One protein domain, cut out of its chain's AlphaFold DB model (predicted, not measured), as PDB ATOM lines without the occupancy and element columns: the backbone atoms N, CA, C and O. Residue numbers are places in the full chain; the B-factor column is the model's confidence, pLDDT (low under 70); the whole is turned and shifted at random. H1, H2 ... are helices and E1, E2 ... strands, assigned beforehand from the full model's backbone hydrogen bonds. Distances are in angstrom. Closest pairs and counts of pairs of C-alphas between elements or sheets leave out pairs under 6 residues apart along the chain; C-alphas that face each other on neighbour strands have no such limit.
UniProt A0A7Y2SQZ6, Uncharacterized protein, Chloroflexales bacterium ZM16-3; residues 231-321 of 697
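What this domain is: This is residues 231 to 321 of the 697 residues of an uncharacterized protein of Chloroflexales bacterium ZM16-3 (UniProt A0A7Y2SQZ6). A long, strongly twisted sheet, made mainly by E2, E3 and E4, has one helix, H2, packed along one face; the short E1 and the small helix H1 lie toward one end. The 91 printed residues hold two named helices and four named strands, in the order H1 E1 H2 E2 E3 E4, and the antiparallel sheet runs E1 E2 E3 E4. The class is mixed, helices and strands, with under half of the residues in named elements. The whole is compact, with a radius of gyration of the C-alphas of 14.1 A, yet elongated, spanning 43 by 22 by 21 A.

How they stand to each other: Start at E2, residues 284 to 294, which bends by 59 degrees at residue 290. Its hairpin with E3, residues 302 to 309, has N 288 and O 306 at 2.8 A, within hydrogen-bond range. E3 and E4, residues 314 to 320, form the next hairpin, with N 305 and O 317 at 2.8 A; E2 E3 E4 is a meander, each strand the antiparallel neighbour of the one before. At the other edge, E1, residues 238 to 240, pairs antiparallel with E2, N 238 and O 294 at 2.9 A. H2, residues 258 to 269, is on one face, making two layers, at a height over the sheet of 7.9 A. It runs along the strands, at 25 degrees to E3 on the local plane; its closest C-alphas to E3 are Ser 259 and Val 303, 5.9 A. H1, residues 231 to 234, only grazes the sheet. H2 has 7 of 8 O i to N i+4 pairs within range; H1 is too short for one.

Where its parts are: Find C-alpha 231 at (-57.653, -25.950, -23.184), where H1 begins, 5.2 A long; E1 is 6.5 A. H2 runs 17.1 A from C-alpha 258 at (-51.354, -16.485, -40.909). E2 is 25.1 A, E3 20.8 A, and E4 19.0 A, ending at (-52.445, -8.986, -36.291).

The domain as a whole: The C-alphas farthest apart, Tyr 231 and His 281, are 43.3 A apart. The printed part has no cut; the links E1 to H2 and H2 to E2 are long. Look for pLDDT under 70 at residues 231 to 238, 242, 244 to 256 and 295 to 299.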
ATOM      1  N   TYR A 231     -58.477 -26.343 -24.321       62.16
ATOM      2  CA  TYR A 231     -57.653 -25.950 -23.184       62.16
ATOM      3  C   TYR A 231     -56.802 -24.714 -23.501       62.16
ATOM      4  O   TYR A 231     -56.837 -23.775 -22.722       62.16
ATOM      5  N   TYR A 232     -56.111 -24.650 -24.643       59.53
ATOM      6  CA  TYR A 232     -55.344 -23.458 -25.033       59.53
ATOM      7  C   TYR A 232     -56.231 -22.242 -25.333       59.53
ATOM      8  O   TYR A 232     -55.873 -21.120 -24.979       59.53
ATOM      9  N   LEU A 233     -57.408 -22.463 -25.921       59.25
ATOM     10  CA  LEU A 233     -58.426 -21.439 -26.157       59.25
ATOM     11  C   LEU A 233     -58.872 -20.790 -24.832       59.25
ATOM     12  O   LEU A 233     -59.008 -19.573 -24.752       59.25
ATOM     13  N   PHE A 234     -59.056 -21.599 -23.780       60.19
ATOM     14  CA  PHE A 234     -59.517 -21.156 -22.459       60.19
ATOM     15  C   PHE A 234     -58.387 -20.741 -21.501       60.19
ATOM     16  O   PHE A 234     -58.607 -19.899 -20.637       60.19
ATOM     17  N   ALA A 235     -57.178 -21.288 -21.641       61.88
ATOM     18  CA  ALA A 235     -56.031 -21.020 -20.765       61.88
ATOM     19  C   ALA A 235     -55.257 -19.737 -21.130       61.88
ATOM     20  O   ALA A 235     -54.198 -19.482 -20.560       61.88
ATOM     21  N   GLY A 236     -55.775 -18.925 -22.058       57.81
ATOM     22  CA  GLY A 236     -55.200 -17.620 -22.395       57.81
ATOM     23  C   GLY A 236     -54.338 -17.588 -23.659       57.81
ATOM     24  O   GLY A 236     -53.609 -16.619 -23.855       57.81
ATOM     25  N   GLY A 237     -54.441 -18.590 -24.537       62.66
ATOM     26  CA  GLY A 237     -53.884 -18.535 -25.888       62.66
ATOM     27  C   GLY A 237     -53.050 -19.744 -26.308       62.66
ATOM     28  O   GLY A 237     -52.605 -20.557 -25.498       62.66
ATOM     29  N   TYR A 238     -52.819 -19.845 -27.616       66.81
ATOM     30  CA  TYR A 238     -51.965 -20.845 -28.252       66.81
ATOM     31  C   TYR A 238     -50.799 -20.143 -28.946       66.81
ATOM     32  O   TYR A 238     -51.003 -19.262 -29.782       66.81
ATOM     33  N   ARG A 239     -49.570 -20.554 -28.621       71.06
ATOM     34  CA  ARG A 239     -48.370 -20.135 -29.348       71.06
ATOM     35  C   ARG A 239     -47.832 -21.327 -30.119       71.06
ATOM     36  O   ARG A 239     -47.488 -22.334 -29.503       71.06
ATOM     37  N   TYR A 240     -47.708 -21.206 -31.437       74.69
ATOM     38  CA  TYR A 240     -46.985 -22.203 -32.226       74.69
ATOM     39  C   TYR A 240     -45.832 -21.591 -33.001       74.69
ATOM     40  O   TYR A 240     -45.886 -20.458 -33.480       74.69
ATOM     41  N   ALA A 241     -44.767 -22.382 -33.107       71.38
ATOM     42  CA  ALA A 241     -43.652 -22.102 -33.988       71.38
ATOM     43  C   ALA A 241     -43.967 -22.718 -35.363       71.38
ATOM     44  O   ALA A 241     -44.131 -23.940 -35.433       71.38
ATOM     45  N   PRO A 242     -44.045 -21.928 -36.449       63.94
ATOM     46  CA  PRO A 242     -44.427 -22.426 -37.775       63.94
ATOM     47  C   PRO A 242     -43.477 -23.503 -38.326       63.94
ATOM     48  O   PRO A 242     -43.870 -24.299 -39.175       63.94
ATOM     49  N   HIS A 243     -42.253 -23.586 -37.796       70.50
ATOM     50  CA  HIS A 243     -41.239 -24.576 -38.178       70.50
ATOM     51  C   HIS A 243     -41.082 -25.749 -37.186       70.50
ATOM     52  O   HIS A 243     -40.157 -26.546 -37.322       70.50
ATOM     53  N   GLY A 244     -41.939 -25.862 -36.164       67.62
ATOM     54  CA  GLY A 244     -41.892 -26.965 -35.193       67.62
ATOM     55  C   GLY A 244     -42.461 -28.282 -35.742       67.62
ATOM     56  O   GLY A 244     -43.327 -28.279 -36.604       67.62
ATOM     57  N   LEU A 245     -42.026 -29.431 -35.211       50.78
ATOM     58  CA  LEU A 245     -42.484 -30.767 -35.650       50.78
ATOM     59  C   LEU A 245     -43.960 -31.088 -35.317       50.78
ATOM     60  O   LEU A 245     -44.506 -32.055 -35.837       50.78
ATOM     61  N   LEU A 246     -44.609 -30.292 -34.459       51.94
ATOM     62  CA  LEU A 246     -45.999 -30.465 -34.020       51.94
ATOM     63  C   LEU A 246     -46.811 -29.200 -34.338       51.94
ATOM     64  O   LEU A 246     -47.225 -28.472 -33.437       51.94
ATOM     65  N   VAL A 247     -46.995 -28.904 -35.628       54.56
ATOM     66  CA  VAL A 247     -47.791 -27.746 -36.068       54.56
ATOM     67  C   VAL A 247     -49.271 -28.099 -36.001       54.56
ATOM     68  O   VAL A 247     -49.794 -28.787 -36.875       54.56
ATOM     69  N   ASN A 248     -49.973 -27.608 -34.984       53.88
ATOM     70  CA  ASN A 248     -51.427 -27.683 -34.964       53.88
ATOM     71  C   ASN A 248     -51.986 -26.465 -35.720       53.88
ATOM     72  O   ASN A 248     -52.476 -25.522 -35.106       53.88
ATOM     73  N   ARG A 249     -51.899 -26.483 -37.065       52.50
ATOM     74  CA  ARG A 249     -52.399 -25.428 -37.994       52.50
ATOM     75  C   ARG A 249     -53.908 -25.143 -37.884       52.50
ATOM     76  O   ARG A 249     -54.460 -24.348 -38.624       52.50
ATOM     77  N   PHE A 250     -54.569 -25.857 -36.989       48.62
ATOM     78  CA  PHE A 250     -56.001 -26.042 -36.880       48.62
ATOM     79  C   PHE A 250     -56.700 -25.003 -36.010       48.62
ATOM     80  O   PHE A 250     -57.881 -24.737 -36.184       48.62
ATOM     81  N   ALA A 251     -55.980 -24.446 -35.032       51.25
ATOM     82  CA  ALA A 251     -56.551 -23.534 -34.043       51.25
ATOM     83  C   ALA A 251     -56.561 -22.068 -34.508       51.25
ATOM     84  O   ALA A 251     -57.055 -21.207 -33.787       51.25
ATOM     85  N   THR A 252     -55.988 -21.764 -35.676       50.84
ATOM     86  CA  THR A 252     -55.662 -20.391 -36.085       50.84
ATOM     87  C   THR A 252     -56.206 -20.026 -37.461       50.84
ATOM     88  O   THR A 252     -55.473 -19.421 -38.225       50.84
ATOM     89  N   LEU A 253     -57.495 -20.293 -37.710       54.31
ATOM     90  CA  LEU A 253     -58.316 -19.805 -38.841       54.31
ATOM     91  C   LEU A 253     -58.595 -20.840 -39.943       54.31
ATOM     92  O   LEU A 253     -57.786 -21.712 -40.250       54.31
ATOM     93  N   HIS A 254     -59.780 -20.698 -40.540       49.38
ATOM     94  CA  HIS A 254     -60.337 -21.519 -41.620       49.38
ATOM     95  C   HIS A 254     -59.479 -21.491 -42.911       49.38
ATOM     96  O   HIS A 254     -59.582 -22.406 -43.724       49.38
ATOM     97  N   ASP A 255     -58.587 -20.496 -43.051       55.47
ATOM     98  CA  ASP A 255     -57.943 -20.112 -44.320       55.47
ATOM     99  C   ASP A 255     -56.408 -20.316 -44.390       55.47
ATOM    100  O   ASP A 255     -55.791 -19.973 -45.398       55.47
ATOM    101  N   GLY A 256     -55.759 -20.912 -43.375       67.31
ATOM    102  CA  GLY A 256     -54.334 -21.298 -43.431       67.31
ATOM    103  C   GLY A 256     -53.414 -20.642 -42.391       67.31
ATOM    104  O   GLY A 256     -53.872 -20.053 -41.420       67.31
ATOM    105  N   ASP A 257     -52.093 -20.809 -42.557       75.88
ATOM    106  CA  ASP A 257     -51.061 -20.283 -41.644       75.88
ATOM    107  C   ASP A 257     -50.939 -18.750 -41.794       75.88
ATOM    108  O   ASP A 257     -50.412 -18.292 -42.814       75.88
ATOM    109  N   PRO A 258     -51.370 -17.943 -40.802       80.75
ATOM    110  CA  PRO A 258     -51.354 -16.485 -40.909       80.75
ATOM    111  C   PRO A 258     -49.946 -15.905 -41.076       80.75
ATOM    112  O   PRO A 258     -49.790 -14.792 -41.585       80.75
ATOM    113  N   SER A 259     -48.905 -16.651 -40.687       86.50
ATOM    114  CA  SER A 259     -47.531 -16.199 -40.882       86.50
ATOM    115  C   SER A 259     -47.183 -16.029 -42.358       86.50
ATOM    116  O   SER A 259     -46.470 -15.086 -42.668       86.50
ATOM    117  N   ALA A 260     -47.738 -16.843 -43.263       86.56
ATOM    118  CA  ALA A 260     -47.472 -16.741 -44.699       86.56
ATOM    119  C   ALA A 260     -48.011 -15.432 -45.306       86.56
ATOM    120  O   ALA A 260     -47.389 -14.833 -46.188       86.56
ATOM    121  N   LEU A 261     -49.165 -14.972 -44.820       84.44
ATOM    122  CA  LEU A 261     -49.748 -13.697 -45.228       84.44
ATOM    123  C   LEU A 261     -48.883 -12.534 -44.730       84.44
ATOM    124  O   LEU A 261     -48.469 -11.690 -45.523       84.44
ATOM    125  N   VAL A 262     -48.535 -12.543 -43.439       87.31
ATOM    126  CA  VAL A 262     -47.674 -11.513 -42.839       87.31
ATOM    127  C   VAL A 262     -46.282 -11.496 -43.477       87.31
ATOM    128  O   VAL A 262     -45.783 -10.417 -43.778       87.31
ATOM    129  N   THR A 263     -45.664 -12.648 -43.756       91.31
ATOM    130  CA  THR A 263     -44.354 -12.716 -44.429       91.31
ATOM    131  C   THR A 263     -44.417 -12.125 -45.829       91.31
ATOM    132  O   THR A 263     -43.575 -11.308 -46.178       91.31
ATOM    133  N   THR A 264     -45.462 -12.445 -46.601       91.12
ATOM    134  CA  THR A 264     -45.645 -11.894 -47.954       91.12
ATOM    135  C   THR A 264     -45.716 -10.364 -47.931       91.12
ATOM    136  O   THR A 264     -45.178  -9.705 -48.820       91.12
ATOM    137  N   ARG A 265     -46.352  -9.779 -46.907       88.75
ATOM    138  CA  ARG A 265     -46.396  -8.321 -46.720       88.75
ATOM    139  C   ARG A 265     -45.070  -7.750 -46.240       88.75
ATOM    140  O   ARG A 265     -44.623  -6.743 -46.774       88.75
ATOM    141  N   LEU A 266     -44.409  -8.393 -45.282       92.31
ATOM    142  CA  LEU A 266     -43.102  -7.947 -44.801       92.31
ATOM    143  C   LEU A 266     -42.033  -7.995 -45.898       92.31
ATOM    144  O   LEU A 266     -41.205  -7.092 -45.955       92.31
ATOM    145  N   ASP A 267     -42.088  -8.972 -46.809       94.56
ATOM    146  CA  ASP A 267     -41.208  -9.039 -47.982       94.56
ATOM    147  C   ASP A 267     -41.355  -7.799 -48.877       94.56
ATOM    148  O   ASP A 267     -40.362  -7.287 -49.393       94.56
ATOM    149  N   GLN A 268     -42.577  -7.272 -49.020       91.94
ATOM    150  CA  GLN A 268     -42.856  -6.036 -49.767       91.94
ATOM    151  C   GLN A 268     -42.339  -4.780 -49.047       91.94
ATOM    152  O   GLN A 268     -42.107  -3.758 -49.693       91.94
ATOM    153  N   LEU A 269     -42.148  -4.854 -47.726       91.25
ATOM    154  CA  LEU A 269     -41.658  -3.757 -46.893       91.25
ATOM    155  C   LEU A 269     -40.130  -3.771 -46.704       91.25
ATOM    156  O   LEU A 269     -39.586  -2.827 -46.133       91.25
ATOM    157  N   ILE A 270     -39.408  -4.793 -47.183       94.69
ATOM    158  CA  ILE A 270     -37.937  -4.793 -47.149       94.69
ATOM    159  C   ILE A 270     -37.404  -3.618 -47.981       94.69
ATOM    160  O   ILE A 270     -37.773  -3.415 -49.136       94.69
ATOM    161  N   GLY A 271     -36.504  -2.842 -47.382       93.25
ATOM    162  CA  GLY A 271     -35.935  -1.617 -47.931       93.25
ATOM    163  C   GLY A 271     -36.785  -0.369 -47.687       93.25
ATOM    164  O   GLY A 271     -36.314   0.724 -47.990       93.25
ATOM    165  N   GLN A 272     -37.992  -0.508 -47.129       90.94
ATOM    166  CA  GLN A 272     -38.909   0.603 -46.872       90.94
ATOM    167  C   GLN A 272     -38.764   1.153 -45.447       90.94
ATOM    168  O   GLN A 272     -38.361   0.439 -44.524       90.94
ATOM    169  N   THR A 273     -39.128   2.425 -45.284       90.00
ATOM    170  CA  THR A 273     -39.268   3.157 -44.013       90.00
ATOM    171  C   THR A 273     -40.742   3.490 -43.760       90.00
ATOM    172  O   THR A 273     -41.568   3.382 -44.665       90.00
ATOM    173  N   GLY A 274     -41.112   3.886 -42.541       85.50
ATOM    174  CA  GLY A 274     -42.490   4.289 -42.230       85.50
ATOM    175  C   GLY A 274     -42.757   4.456 -40.742       85.50
ATOM    176  O   GLY A 274     -41.859   4.285 -39.930       85.50
ATOM    177  N   LEU A 275     -43.991   4.788 -40.369       79.25
ATOM    178  CA  LEU A 275     -44.389   4.852 -38.962       79.25
ATOM    179  C   LEU A 275     -44.983   3.508 -38.551       79.25
ATOM    180  O   LEU A 275     -45.953   3.074 -39.158       79.25
ATOM    181  N   THR A 276     -44.372   2.869 -37.550       74.25
ATOM    182  CA  THR A 276     -44.688   1.584 -36.890       74.25
ATOM    183  C   THR A 276     -45.535   0.560 -37.685       74.25
ATOM    184  O   THR A 276     -46.695   0.820 -38.004       74.25
ATOM    185  N   PRO A 277     -45.050  -0.679 -37.902       71.75
ATOM    186  CA  PRO A 277     -43.910  -1.301 -37.239       71.75
ATOM    187  C   PRO A 277     -42.568  -0.970 -37.890       71.75
ATOM    188  O   PRO A 277     -41.565  -1.560 -37.516       71.75
ATOM    189  N   LEU A 278     -42.544  -0.033 -38.837       80.38
ATOM    190  CA  LEU A 278     -41.313   0.488 -39.416       80.38
ATOM    191  C   LEU A 278     -40.770   1.675 -38.608       80.38
ATOM    192  O   LEU A 278     -41.501   2.315 -37.848       80.38
ATOM    193  N   ASP A 279     -39.483   1.945 -38.792       83.25
ATOM    194  CA  ASP A 279     -38.838   3.185 -38.379       83.25
ATOM    195  C   ASP A 279     -38.899   4.182 -39.564       83.25
ATOM    196  O   ASP A 279     -38.704   3.783 -40.721       83.25
ATOM    197  N   PRO A 280     -39.196   5.473 -39.329       83.56
ATOM    198  CA  PRO A 280     -39.309   6.470 -40.389       83.56
ATOM    199  C   PRO A 280     -37.972   6.812 -41.060       83.56
ATOM    200  O   PRO A 280     -37.978   7.316 -42.182       83.56
ATOM    201  N   HIS A 281     -36.843   6.530 -40.411       87.44
ATOM    202  CA  HIS A 281     -35.486   6.831 -40.878       87.44
ATOM    203  C   HIS A 281     -34.702   5.589 -41.268       87.44
ATOM    204  O   HIS A 281     -33.796   5.665 -42.098       87.44
ATOM    205  N   GLN A 282     -35.016   4.448 -40.660       89.75
ATOM    206  CA  GLN A 282     -34.242   3.229 -40.840       89.75
ATOM    207  C   GLN A 282     -35.012   2.208 -41.678       89.75
ATOM    208  O   GLN A 282     -36.044   1.705 -41.232       89.75
ATOM    209  N   PRO A 283     -34.524   1.845 -42.877       93.06
ATOM    210  CA  PRO A 283     -35.229   0.875 -43.694       93.06
ATOM    211  C   PRO A 283     -35.187  -0.518 -43.060       93.06
ATOM    212  O   PRO A 283     -34.173  -0.927 -42.475       93.06
ATOM    213  N   LEU A 284     -36.283  -1.264 -43.205       94.38
ATOM    214  CA  LEU A 284     -36.360  -2.671 -42.810       94.38
ATOM    215  C   LEU A 284     -35.425  -3.503 -43.692       94.38
ATOM    216  O   LEU A 284     -35.601  -3.556 -44.902       94.38
ATOM    217  N   ILE A 285     -34.435  -4.183 -43.118       97.31
ATOM    218  CA  ILE A 285     -33.508  -5.030 -43.889       97.31
ATOM    219  C   ILE A 285     -33.991  -6.475 -43.958       97.31
ATOM    220  O   ILE A 285     -33.850  -7.140 -44.981       97.31
ATOM    221  N   SER A 286     -34.498  -6.996 -42.847       96.56
ATOM    222  CA  SER A 286     -34.918  -8.391 -42.746       96.56
ATOM    223  C   SER A 286     -35.865  -8.556 -41.573       96.56
ATOM    224  O   SER A 286     -35.905  -7.708 -40.684       96.56
ATOM    225  N   TYR A 287     -36.566  -9.678 -41.520       96.75
ATOM    226  CA  TYR A 287     -37.383 -10.032 -40.373       96.75
ATOM    227  C   TYR A 287     -37.240 -11.518 -40.051       96.75
ATOM    228  O   TYR A 287     -36.802 -12.318 -40.877       96.75
ATOM    229  N   THR A 288     -37.584 -11.895 -38.825       95.94
ATOM    230  CA  THR A 288     -37.664 -13.296 -38.402       95.94
ATOM    231  C   THR A 288     -39.001 -13.547 -37.733       95.94
ATOM    232  O   THR A 288     -39.315 -12.933 -36.715       95.94
ATOM    233  N   VAL A 289     -39.784 -14.482 -38.270       94.00
ATOM    234  CA  VAL A 289     -41.033 -14.912 -37.632       94.00
ATOM    235  C   VAL A 289     -40.700 -15.766 -36.413       94.00
ATOM    236  O   VAL A 289     -40.094 -16.831 -36.522       94.00
ATOM    237  N   ARG A 290     -41.104 -15.304 -35.229       92.56
ATOM    238  CA  ARG A 290     -40.927 -16.028 -33.962       92.56
ATOM    239  C   ARG A 290     -42.029 -17.049 -33.730       92.56
ATOM    240  O   ARG A 290     -41.795 -18.069 -33.083       92.56
ATOM    241  N   GLY A 291     -43.227 -16.765 -34.217       89.19
ATOM    242  CA  GLY A 291     -44.371 -17.651 -34.101       89.19
ATOM    243  C   GLY A 291     -45.682 -16.911 -34.261       89.19
ATOM    244  O   GLY A 291     -45.710 -15.689 -34.367       89.19
ATOM    245  N   VAL A 292     -46.765 -17.670 -34.238       85.81
ATOM    246  CA  VAL A 292     -48.116 -17.121 -34.190       85.81
ATOM    247  C   VAL A 292     -48.600 -17.224 -32.753       85.81
ATOM    248  O   VAL A 292     -48.478 -18.278 -32.125       85.81
ATOM    249  N   VAL A 293     -49.100 -16.115 -32.230       82.44
ATOM    250  CA  VAL A 293     -49.715 -15.991 -30.916       82.44
ATOM    251  C   VAL A 293     -51.203 -15.774 -31.154       82.44
ATOM    252  O   VAL A 293     -51.629 -14.709 -31.579       82.44
ATOM    253  N   SER A 294     -52.005 -16.801 -30.904       72.31
ATOM    254  CA  SER A 294     -53.452 -16.642 -30.801       72.31
ATOM    255  C   SER A 294     -53.771 -16.364 -29.343       72.31
ATOM    256  O   SER A 294     -53.464 -17.200 -28.492       72.31
ATOM    257  N   GLY A 295     -54.314 -15.193 -29.017       62.97
ATOM    258  CA  GLY A 295     -54.768 -14.948 -27.651       62.97
ATOM    259  C   GLY A 295     -56.232 -15.339 -27.502       62.97
ATOM    260  O   GLY A 295     -57.061 -14.858 -28.247       62.97
ATOM    261  N   GLY A 296     -56.544 -16.198 -26.533       62.09
ATOM    262  CA  GLY A 296     -57.910 -16.509 -26.085       62.09
ATOM    263  C   GLY A 296     -59.001 -16.736 -27.152       62.09
ATOM    264  O   GLY A 296     -58.762 -16.899 -28.343       62.09
ATOM    265  N   LEU A 297     -60.254 -16.756 -26.700       56.91
ATOM    266  CA  LEU A 297     -61.399 -16.555 -27.586       56.91
ATOM    267  C   LEU A 297     -61.429 -15.083 -28.025       56.91
ATOM    268  O   LEU A 297     -61.256 -14.195 -27.191       56.91
ATOM    269  N   PHE A 298     -61.691 -14.839 -29.310       60.84
ATOM    270  CA  PHE A 298     -61.921 -13.514 -29.908       60.84
ATOM    271  C   PHE A 298     -60.707 -12.601 -30.140       60.84
ATOM    272  O   PHE A 298     -60.922 -11.501 -30.642       60.84
ATOM    273  N   ARG A 299     -59.451 -12.998 -29.859       65.62
ATOM    274  CA  ARG A 299     -58.329 -12.226 -30.425       65.62
ATOM    275  C   ARG A 299     -58.015 -12.694 -31.833       65.62
ATOM    276  O   ARG A 299     -57.897 -13.892 -32.096       65.62
ATOM    277  N   THR A 300     -57.793 -11.729 -32.714       71.81
ATOM    278  CA  THR A 300     -57.099 -11.970 -33.970       71.81
ATOM    279  C   THR A 300     -55.754 -12.636 -33.670       71.81
ATOM    280  O   THR A 300     -55.026 -12.151 -32.800       71.81
ATOM    281  N   PRO A 301     -55.391 -13.737 -34.351       77.00
ATOM    282  CA  PRO A 301     -54.052 -14.281 -34.216       77.00
ATOM    283  C   PRO A 301     -53.027 -13.234 -34.651       77.00
ATOM    284  O   PRO A 301     -53.148 -12.623 -35.710       77.00
ATOM    285  N   GLU A 302     -52.004 -13.040 -33.836       84.88
ATOM    286  CA  GLU A 302     -50.901 -12.134 -34.116       84.88
ATOM    287  C   GLU A 302     -49.670 -12.939 -34.519       84.88
ATOM    288  O   GLU A 302     -49.351 -13.976 -33.939       84.88
ATOM    289  N   VAL A 303     -48.936 -12.458 -35.510       88.38
ATOM    290  CA  VAL A 303     -47.652 -13.021 -35.908       88.38
ATOM    291  C   VAL A 303     -46.569 -12.227 -35.192       88.38
ATOM    292  O   VAL A 303     -46.333 -11.059 -35.493       88.38
ATOM    293  N   ALA A 304     -45.924 -12.856 -34.212       90.00
ATOM    294  CA  ALA A 304     -44.784 -12.277 -33.521       90.00
ATOM    295  C   ALA A 304     -43.566 -12.321 -34.450       90.00
ATOM    296  O   ALA A 304     -43.132 -13.405 -34.863       90.00
ATOM    297  N   VAL A 305     -43.006 -11.157 -34.760       91.62
ATOM    298  CA  VAL A 305     -41.853 -11.003 -35.645       91.62
ATOM    299  C   VAL A 305     -40.786 -10.125 -35.000       91.62
ATOM    300  O   VAL A 305     -41.080  -9.149 -34.311       91.62
ATOM    301  N   ASP A 306     -39.533 -10.473 -35.261       93.31
ATOM    302  CA  ASP A 306     -38.388  -9.617 -34.984       93.31
ATOM    303  C   ASP A 306     -38.036  -8.894 -36.282       93.31
ATOM    304  O   ASP A 306     -37.599  -9.529 -37.245       93.31
ATOM    305  N   LEU A 307     -38.246  -7.584 -36.325       93.69
ATOM    306  CA  LEU A 307     -37.873  -6.719 -37.438       93.69
ATOM    307  C   LEU A 307     -36.451  -6.218 -37.229       93.69
ATOM    308  O   LEU A 307     -36.130  -5.743 -36.144       93.69
ATOM    309  N   ARG A 308     -35.600  -6.311 -38.250       95.62
ATOM    310  CA  ARG A 308     -34.214  -5.839 -38.205       95.62
ATOM    311  C   ARG A 308     -34.014  -4.695 -39.186       95.62
ATOM    312  O   ARG A 308     -34.230  -4.866 -40.387       95.62
ATOM    313  N   PHE A 309     -33.526  -3.573 -38.679       94.56
ATOM    314  CA  PHE A 309     -33.339  -2.338 -39.433       94.56
ATOM    315  C   PHE A 309     -31.887  -2.122 -39.863       94.56
ATOM    316  O   PHE A 309     -30.970  -2.828 -39.427       94.56
ATOM    317  N   ALA A 310     -31.669  -1.132 -40.728       94.25
ATOM    318  CA  ALA A 310     -30.354  -0.845 -41.300       94.25
ATOM    319  C   ALA A 310     -29.279  -0.400 -40.309       94.25
ATOM    320  O   ALA A 310     -28.094  -0.597 -40.571       94.25
ATOM    321  N   THR A 311     -29.667   0.121 -39.150       91.75
ATOM    322  CA  THR A 311     -28.726   0.427 -38.061       91.75
ATOM    323  C   THR A 311     -28.210  -0.823 -37.346       91.75
ATOM    324  O   THR A 311     -27.261  -0.746 -36.572       91.75
ATOM    325  N   GLY A 312     -28.833  -1.982 -37.587       93.56
ATOM    326  CA  GLY A 312     -28.631  -3.203 -36.814       93.56
ATOM    327  C   GLY A 312     -29.597  -3.353 -35.636       93.56
ATOM    328  O   GLY A 312     -29.617  -4.427 -35.032       93.56
ATOM    329  N   GLU A 313     -30.415  -2.338 -35.334       91.12
ATOM    330  CA  GLU A 313     -31.476  -2.424 -34.330       91.12
ATOM    331  C   GLU A 313     -32.487  -3.522 -34.685       91.12
ATOM    332  O   GLU A 313     -32.780  -3.784 -35.856       91.12
ATOM    333  N   THR A 314     -32.989  -4.205 -33.656       92.12
ATOM    334  CA  THR A 314     -34.016  -5.238 -33.789       92.12
ATOM    335  C   THR A 314     -35.203  -4.898 -32.902       92.12
ATOM    336  O   THR A 314     -35.042  -4.761 -31.691       92.12
ATOM    337  N   GLN A 315     -36.393  -4.817 -33.492       87.81
ATOM    338  CA  GLN A 315     -37.641  -4.540 -32.790       87.81
ATOM    339  C   GLN A 315     -38.547  -5.767 -32.813       87.81
ATOM    340  O   GLN A 315     -38.805  -6.350 -33.865       87.81
ATOM    341  N   GLN A 316     -39.059  -6.146 -31.646       89.06
ATOM    342  CA  GLN A 316     -40.069  -7.195 -31.538       89.06
ATOM    343  C   GLN A 316     -41.456  -6.575 -31.662       89.06
ATOM    344  O   GLN A 316     -41.825  -5.699 -30.874       89.06
ATOM    345  N   VAL A 317     -42.226  -7.033 -32.642       85.12
ATOM    346  CA  VAL A 317     -43.601  -6.584 -32.869       85.12
ATOM    347  C   VAL A 317     -44.521  -7.784 -33.049       85.12
ATOM    348  O   VAL A 317     -44.111  -8.844 -33.519       85.12
ATOM    349  N   ALA A 318     -45.776  -7.621 -32.651       84.38
ATOM    350  CA  ALA A 318     -46.836  -8.582 -32.904       84.38
ATOM    351  C   ALA A 318     -47.769  -7.975 -33.952       84.38
ATOM    352  O   ALA A 318     -48.257  -6.861 -33.769       84.38
ATOM    353  N   ILE A 319     -47.940  -8.662 -35.079       84.38
ATOM    354  CA  ILE A 319     -48.680  -8.148 -36.234       84.38
ATOM    355  C   ILE A 319     -49.994  -8.924 -36.348       84.38
ATOM    356  O   ILE A 319     -49.939 -10.127 -36.615       84.38
ATOM    357  N   PRO A 320     -51.166  -8.297 -36.159       79.38
ATOM    358  CA  PRO A 320     -52.445  -8.986 -36.291       79.38
ATOM    359  C   PRO A 320     -52.642  -9.480 -37.727       79.38
ATOM    360  O   PRO A 320     -52.442  -8.738 -38.693       79.38
ATOM    361  N   ALA A 321     -53.020 -10.750 -37.851       74.88
ATOM    362  CA  ALA A 321     -53.117 -11.447 -39.127       74.88
ATOM    363  C   ALA A 321     -54.431 -11.221 -39.884       74.88
ATOM    364  O   ALA A 321     -54.500 -11.592 -41.045       74.88
TER     365      ALA A 321